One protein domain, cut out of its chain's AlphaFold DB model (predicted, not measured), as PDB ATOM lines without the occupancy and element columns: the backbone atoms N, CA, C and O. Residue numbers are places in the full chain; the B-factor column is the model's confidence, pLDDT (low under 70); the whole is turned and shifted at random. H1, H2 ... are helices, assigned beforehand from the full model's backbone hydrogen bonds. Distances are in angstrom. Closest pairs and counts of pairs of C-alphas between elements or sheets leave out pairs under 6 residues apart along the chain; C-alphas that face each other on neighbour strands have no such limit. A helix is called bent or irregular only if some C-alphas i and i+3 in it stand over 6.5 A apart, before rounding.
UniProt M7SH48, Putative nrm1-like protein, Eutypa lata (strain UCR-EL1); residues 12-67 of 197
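This is residues 12 to 67 of the 197 residues of the protein "Putative nrm1-like protein" of Eutypa lata (strain UCR-EL1) (UniProt M7SH48). One long, straight helix, H1, and a shorter one, H2, make a lopsided, open V, with a loop at residues 44 to 49 joining the end of the long arm to the start of the short one. The two arms do not pack on each other, and H1 makes most of the length. The printed part has 56 residues with two named helices, H1 then H2, and no named strand; its class is all helix. It is extended, with a radius of gyration of the C-alphas of 16.5 A, and elongated, spanning 50 by 27 by 18 A.

H1 holds residues 12 to 43 and measures 46.7 A from C-alpha 12 at (179.395, -2.608, 192.278) to C-alpha 43 at (159.569, 13.632, 153.190). H2 holds residues 50 to 66 and measures 24.1 A, ending with C-alpha 66 at (152.675, 22.796, 171.083). H2 is irregular, but only just: C-alphas 52 and 55 are 6.9 A apart, and its line is a rough one.

H1 is joined to H2 by a short link of 6 residues. The two helices are apart, with no C-alpha of the one within 8 A of the other. Residues 12 to 44, of which 12 to 43 belong to H1, stand free. Residues 54 to 67, of which 54 to 66 belong to H2, stand free too. In H1 every O i to N i+4 pair is within hydrogen-bond range; in H2 11 of 13 are.

The two C-alphas farthest apart are those of Ala 12 and Thr 52, at 50.6 A. The printed part has no cut, and no link is long. The mean pLDDT of the printed part is 77.8; it is 92 in H1 and 59 in H2. The model's confidence is low, under 70, in residues 44 to 67.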
ATOM      1  N   ALA A  12     179.763  -1.800 193.443       85.12
ATOM      2  CA  ALA A  12     179.395  -2.608 192.278       85.12
ATOM      3  C   ALA A  12     178.022  -2.211 191.698       85.12
ATOM      4  O   ALA A  12     177.736  -2.428 190.514       85.12
ATOM      5  N   VAL A  13     177.142  -1.645 192.532       88.75
ATOM      6  CA  VAL A  13     175.853  -1.103 192.088       88.75
ATOM      7  C   VAL A  13     176.061   0.226 191.364       88.75
ATOM      8  O   VAL A  13     175.476   0.408 190.292       88.75
ATOM      9  N   ALA A  14     176.907   1.110 191.900       90.00
ATOM     10  CA  ALA A  14     177.255   2.385 191.277       90.00
ATOM     11  C   ALA A  14     177.839   2.186 189.868       90.00
ATOM     12  O   ALA A  14     177.310   2.751 188.907       90.00
ATOM     13  N   ASP A  15     178.812   1.286 189.712       94.12
ATOM     14  CA  ASP A  15     179.419   0.974 188.410       94.12
ATOM     15  C   ASP A  15     178.394   0.483 187.383       94.12
ATOM     16  O   ASP A  15     178.408   0.867 186.210       94.12
ATOM     17  N   LYS A  16     177.461  -0.374 187.811       93.25
ATOM     18  CA  LYS A  16     176.406  -0.888 186.932       93.25
ATOM     19  C   LYS A  16     175.445   0.217 186.499       93.25
ATOM     20  O   LYS A  16     175.009   0.224 185.345       93.25
ATOM     21  N   VAL A  17     175.081   1.117 187.411       96.00
ATOM     22  CA  VAL A  17     174.221   2.262 187.092       96.00
ATOM     23  C   VAL A  17     174.931   3.179 186.105       96.00
ATOM     24  O   VAL A  17     174.322   3.535 185.097       96.00
ATOM     25  N   LEU A  18     176.214   3.470 186.320       97.50
ATOM     26  CA  LEU A  18     177.009   4.304 185.421       97.50
ATOM     27  C   LEU A  18     177.076   3.701 184.008       97.50
ATOM     28  O   LEU A  18     176.723   4.368 183.032       97.50
ATOM     29  N   LYS A  19     177.372   2.397 183.905       97.00
ATOM     30  CA  LYS A  19     177.344   1.657 182.629       97.00
ATOM     31  C   LYS A  19     175.963   1.692 181.962       97.00
ATOM     32  O   LYS A  19     175.854   1.854 180.749       97.00
ATOM     33  N   ARG A  20     174.876   1.576 182.733       96.56
ATOM     34  CA  ARG A  20     173.504   1.648 182.195       96.56
ATOM     35  C   ARG A  20     173.157   3.046 181.687       96.56
ATOM     36  O   ARG A  20     172.453   3.164 180.679       96.56
ATOM     37  N   VAL A  21     173.609   4.091 182.376       97.94
ATOM     38  CA  VAL A  21     173.419   5.483 181.948       97.94
ATOM     39  C   VAL A  21     174.132   5.728 180.623       97.94
ATOM     40  O   VAL A  21     173.530   6.293 179.710       97.94
ATOM     41  N   GLU A  22     175.358   5.234 180.474       97.00
ATOM     42  CA  GLU A  22     176.113   5.332 179.226       97.00
ATOM     43  C   GLU A  22     175.403   4.630 178.060       97.00
ATOM     44  O   GLU A  22     175.152   5.246 177.021       97.00
ATOM     45  N   VAL A  23     174.950   3.388 178.262       98.12
ATOM     46  CA  VAL A  23     174.144   2.664 177.262       98.12
ATOM     47  C   VAL A  23     172.862   3.431 176.919       98.12
ATOM     48  O   VAL A  23     172.501   3.559 175.749       98.12
ATOM     49  N   SER A  24     172.188   4.005 177.916       96.62
ATOM     50  CA  SER A  24     170.969   4.798 177.703       96.62
ATOM     51  C   SER A  24     171.241   6.079 176.905       96.62
ATOM     52  O   SER A  24     170.415   6.483 176.082       96.62
ATOM     53  N   LYS A  25     172.408   6.704 177.099       98.12
ATOM     54  CA  LYS A  25     172.856   7.869 176.324       98.12
ATOM     55  C   LYS A  25     173.078   7.498 174.859       98.12
ATOM     56  O   LYS A  25     172.589   8.201 173.971       98.12
ATOM     57  N   ILE A  26     173.755   6.376 174.603       97.94
ATOM     58  CA  ILE A  26     173.980   5.857 173.246       97.94
ATOM     59  C   ILE A  26     172.643   5.533 172.573       97.94
ATOM     60  O   ILE A  26     172.397   5.989 171.456       97.94
ATOM     61  N   ALA A  27     171.749   4.825 173.268       97.88
ATOM     62  CA  ALA A  27     170.431   4.466 172.751       97.88
ATOM     63  C   ALA A  27     169.603   5.703 172.371       97.88
ATOM     64  O   ALA A  27     169.053   5.764 171.272       97.88
ATOM     65  N   ARG A  28     169.572   6.732 173.228       95.56
ATOM     66  CA  ARG A  28     168.863   7.988 172.940       95.56
ATOM     67  C   ARG A  28     169.451   8.714 171.727       95.56
ATOM     68  O   ARG A  28     168.697   9.204 170.887       95.56
ATOM     69  N   ARG A  29     170.784   8.763 171.607       97.00
ATOM     70  CA  ARG A  29     171.460   9.357 170.440       97.00
ATOM     71  C   ARG A  29     171.122   8.594 169.160       97.00
ATOM     72  O   ARG A  29     170.842   9.220 168.140       97.00
ATOM     73  N   LEU A  30     171.122   7.262 169.215       97.88
ATOM     74  CA  LEU A  30     170.758   6.412 168.086       97.88
ATOM     75  C   LEU A  30     169.302   6.638 167.666       97.88
ATOM     76  O   LEU A  30     169.048   6.885 166.491       97.88
ATOM     77  N   GLN A  31     168.364   6.641 168.616       96.06
ATOM     78  CA  GLN A  31     166.952   6.928 168.353       96.06
ATOM     79  C   GLN A  31     166.757   8.294 167.687       96.06
ATOM     80  O   GLN A  31     166.025   8.385 166.707       96.06
ATOM     81  N   GLY A  32     167.445   9.340 168.163       95.81
ATOM     82  CA  GLY A  32     167.381  10.668 167.547       95.81
ATOM     83  C   GLY A  32     167.877  10.674 166.099       95.81
ATOM     84  O   GLY A  32     167.216  11.223 165.220       95.81
ATOM     85  N   ARG A  33     169.005  10.003 165.823       95.56
ATOM     86  CA  ARG A  33     169.541   9.883 164.456       95.56
ATOM     87  C   ARG A  33     168.613   9.097 163.536       95.56
ATOM     88  O   ARG A  33     168.396   9.522 162.407       95.56
ATOM     89  N   LEU A  34     168.063   7.980 164.010       95.81
ATOM     90  CA  LEU A  34     167.123   7.169 163.235       95.81
ATOM     91  C   LEU A  34     165.827   7.930 162.954       95.81
ATOM     92  O   LEU A  34     165.351   7.900 161.827       95.81
ATOM     93  N   ALA A  35     165.297   8.662 163.936       90.50
ATOM     94  CA  ALA A  35     164.110   9.489 163.747       90.50
ATOM     95  C   ALA A  35     164.331  10.554 162.664       90.50
ATOM     96  O   ALA A  35     163.484  10.710 161.790       90.50
ATOM     97  N   LEU A  36     165.483  11.235 162.677       86.56
ATOM     98  CA  LEU A  36     165.839  12.212 161.643       86.56
ATOM     99  C   LEU A  36     166.044  11.564 160.270       86.56
ATOM    100  O   LEU A  36     165.586  12.107 159.272       86.56
ATOM    101  N   ALA A  37     166.695  10.401 160.205       86.31
ATOM    102  CA  ALA A  37     166.863   9.672 158.950       86.31
ATOM    103  C   ALA A  37     165.500   9.275 158.362       86.31
ATOM    104  O   ALA A  37     165.207   9.605 157.218       86.31
ATOM    105  N   GLN A  38     164.628   8.671 159.175       84.31
ATOM    106  CA  GLN A  38     163.271   8.305 158.769       84.31
ATOM    107  C   GLN A  38     162.436   9.521 158.365       84.31
ATOM    108  O   GLN A  38     161.647   9.427 157.432       84.31
ATOM    109  N   PHE A  39     162.598  10.649 159.056       82.50
ATOM    110  CA  PHE A  39     161.948  11.905 158.708       82.50
ATOM    111  C   PHE A  39     162.388  12.388 157.320       82.50
ATOM    112  O   PHE A  39     161.548  12.588 156.446       82.50
ATOM    113  N   LYS A  40     163.700  12.463 157.065       79.12
ATOM    114  CA  LYS A  40     164.235  12.864 155.756       79.12
ATOM    115  C   LYS A  40     163.759  11.957 154.617       79.12
ATOM    116  O   LYS A  40     163.329  12.476 153.591       79.12
ATOM    117  N   THR A  41     163.764  10.636 154.818       81.25
ATOM    118  CA  THR A  41     163.292   9.667 153.811       81.25
ATOM    119  C   THR A  41     161.786   9.780 153.570       81.25
ATOM    120  O   THR A  41     161.342   9.794 152.428       81.25
ATOM    121  N   LYS A  42     160.970   9.912 154.628       75.94
ATOM    122  CA  LYS A  42     159.505  10.045 154.497       75.94
ATOM    123  C   LYS A  42     159.080  11.309 153.758       75.94
ATOM    124  O   LYS A  42     158.036  11.301 153.114       75.94
ATOM    125  N   HIS A  43     159.861  12.376 153.870       72.19
ATOM    126  CA  HIS A  43     159.569  13.632 153.190       72.19
ATOM    127  C   HIS A  43     160.228  13.745 151.810       72.19
ATOM    128  O   HIS A  43     159.949  14.709 151.103       72.19
ATOM    129  N   GLY A  44     161.053  12.771 151.399       66.25
ATOM    130  CA  GLY A  44     161.746  12.800 150.107       66.25
ATOM    131  C   GLY A  44     162.701  13.990 149.966       66.25
ATOM    132  O   GLY A  44     162.980  14.434 148.858       66.25
ATOM    133  N   TRP A  45     163.183  14.547 151.084       66.62
ATOM    134  CA  TRP A  45     164.058  15.730 151.128       66.62
ATOM    135  C   TRP A  45     165.530  15.338 151.015       66.62
ATOM    136  O   TRP A  45     166.385  15.778 151.789       66.62
ATOM    137  N   GLU A  46     165.805  14.435 150.085       61.91
ATOM    138  CA  GLU A  46     167.142  13.905 149.840       61.91
ATOM    139  C   GLU A  46     167.968  14.889 148.985       61.91
ATOM    140  O   GLU A  46     169.176  14.971 149.187       61.91
ATOM    141  N   ASP A  47     167.298  15.737 148.184       60.81
ATOM    142  CA  ASP A  47     167.908  16.687 147.232       60.81
ATOM    143  C   ASP A  47     167.754  18.188 147.583       60.81
ATOM    144  O   ASP A  47     168.213  19.047 146.830       60.81
ATOM    145  N   LEU A  48     167.132  18.554 148.716       55.84
ATOM    146  CA  LEU A  48     166.999  19.964 149.123       55.84
ATOM    147  C   LEU A  48     168.126  20.391 150.077       55.84
ATOM    148  O   LEU A  48     168.347  19.776 151.122       55.84
ATOM    149  N   THR A  49     168.826  21.468 149.715       56.19
ATOM    150  CA  THR A  49     169.885  22.099 150.514       56.19
ATOM    151  C   THR A  49     169.353  22.599 151.863       56.19
ATOM    152  O   THR A  49     168.190  22.987 151.996       56.19
ATOM    153  N   LEU A  50     170.225  22.566 152.881       53.91
ATOM    154  CA  LEU A  50     169.913  22.856 154.292       53.91
ATOM    155  C   LEU A  50     169.150  24.180 154.501       53.91
ATOM    156  O   LEU A  50     168.284  24.235 155.371       53.91
ATOM    157  N   ASP A  51     169.382  25.181 153.649       54.06
ATOM    158  CA  ASP A  51     168.788  26.523 153.739       54.06
ATOM    159  C   ASP A  51     167.259  26.549 153.552       54.06
ATOM    160  O   ASP A  51     166.582  27.428 154.076       54.06
ATOM    161  N   THR A  52     166.674  25.575 152.840       56.03
ATOM    162  CA  THR A  52     165.203  25.508 152.651       56.03
ATOM    163  C   THR A  52     164.511  24.670 153.737       56.03
ATOM    164  O   THR A  52     163.291  24.733 153.911       56.03
ATOM    165  N   LEU A  53     165.278  23.870 154.484       55.22
ATOM    166  CA  LEU A  53     164.763  22.903 155.459       55.22
ATOM    167  C   LEU A  53     164.621  23.476 156.872       55.22
ATOM    168  O   LEU A  53     163.771  23.009 157.635       55.22
ATOM    169  N   GLU A  54     165.416  24.493 157.201       59.62
ATOM    170  CA  GLU A  54     165.416  25.182 158.494       59.62
ATOM    171  C   GLU A  54     164.019  25.684 158.934       59.62
ATOM    172  O   GLU A  54     163.590  25.328 160.037       59.62
ATOM    173  N   PRO A  55     163.221  26.377 158.089       59.00
ATOM    174  CA  PRO A  55     161.913  26.884 158.517       59.00
ATOM    175  C   PRO A  55     160.883  25.776 158.786       59.00
ATOM    176  O   PRO A  55     160.061  25.904 159.692       59.00
ATOM    177  N   LYS A  56     160.924  24.654 158.050       56.00
ATOM    178  CA  LYS A  56     159.958  23.553 158.239       56.00
ATOM    179  C   LYS A  56     160.299  22.657 159.425       56.00
ATOM    180  O   LYS A  56     159.391  22.159 160.091       56.00
ATOM    181  N   LEU A  57     161.586  22.461 159.707       60.22
ATOM    182  CA  LEU A  57     162.026  21.700 160.873       60.22
ATOM    183  C   LEU A  57     161.708  22.451 162.175       60.22
ATOM    184  O   LEU A  57     161.236  21.831 163.130       60.22
ATOM    185  N   GLU A  58     161.893  23.775 162.195       63.41
ATOM    186  CA  GLU A  58     161.530  24.624 163.334       63.41
ATOM    187  C   GLU A  58     160.015  24.583 163.591       63.41
ATOM    188  O   GLU A  58     159.580  24.385 164.728       63.41
ATOM    189  N   GLU A  59     159.186  24.648 162.542       65.06
ATOM    190  CA  GLU A  59     157.731  24.495 162.667       65.06
ATOM    191  C   GLU A  59     157.312  23.125 163.209       65.06
ATOM    192  O   GLU A  59     156.366  23.037 163.996       65.06
ATOM    193  N   GLU A  60     158.001  22.049 162.836       65.19
ATOM    194  CA  GLU A  60     157.686  20.713 163.334       65.19
ATOM    195  C   GLU A  60     158.131  20.497 164.782       65.19
ATOM    196  O   GLU A  60     157.391  19.906 165.578       65.19
ATOM    197  N   ILE A  61     159.293  21.035 165.163       63.69
ATOM    198  CA  ILE A  61     159.731  21.095 166.561       63.69
ATOM    199  C   ILE A  61     158.722  21.911 167.374       63.69
ATOM    200  O   ILE A  61     158.347  21.499 168.477       63.69
ATOM    201  N   ARG A  62     158.215  23.018 166.821       61.50
ATOM    202  CA  ARG A  62     157.215  23.867 167.472       61.50
ATOM    203  C   ARG A  62     155.860  23.175 167.585       61.50
ATOM    204  O   ARG A  62     155.281  23.204 168.664       61.50
ATOM    205  N   ARG A  63     155.391  22.460 166.556       60.34
ATOM    206  CA  ARG A  63     154.150  21.660 166.604       60.34
ATOM    207  C   ARG A  63     154.250  20.497 167.593       60.34
ATOM    208  O   ARG A  63     153.332  20.306 168.384       60.34
ATOM    209  N   LYS A  64     155.375  19.771 167.627       58.97
ATOM    210  CA  LYS A  64     155.628  18.713 168.629       58.97
ATOM    211  C   LYS A  64     155.719  19.256 170.057       58.97
ATOM    212  O   LYS A  64     155.380  18.536 170.992       58.97
ATOM    213  N   ARG A  65     156.173  20.501 170.238       58.81
ATOM    214  CA  ARG A  65     156.181  21.198 171.537       58.81
ATOM    215  C   ARG A  65     154.818  21.810 171.899       58.81
ATOM    216  O   ARG A  65     154.532  21.942 173.081       58.81
ATOM    217  N   GLN A  66     153.987  22.155 170.912       53.41
ATOM    218  CA  GLN A  66     152.675  22.796 171.083       53.41
ATOM    219  C   GLN A  66     151.491  21.830 171.153       53.41
ATOM    220  O   GLN A  66     150.385  22.280 171.433       53.41
ATOM    221  N   THR A  67     151.672  20.525 170.945       48.34
ATOM    222  CA  THR A  67     150.668  19.549 171.375       48.34
ATOM    223  C   THR A  67     150.870  19.269 172.866       48.34
ATOM    224  O   THR A  67     151.726  18.438 173.197       48.34
TER     225      THR A  67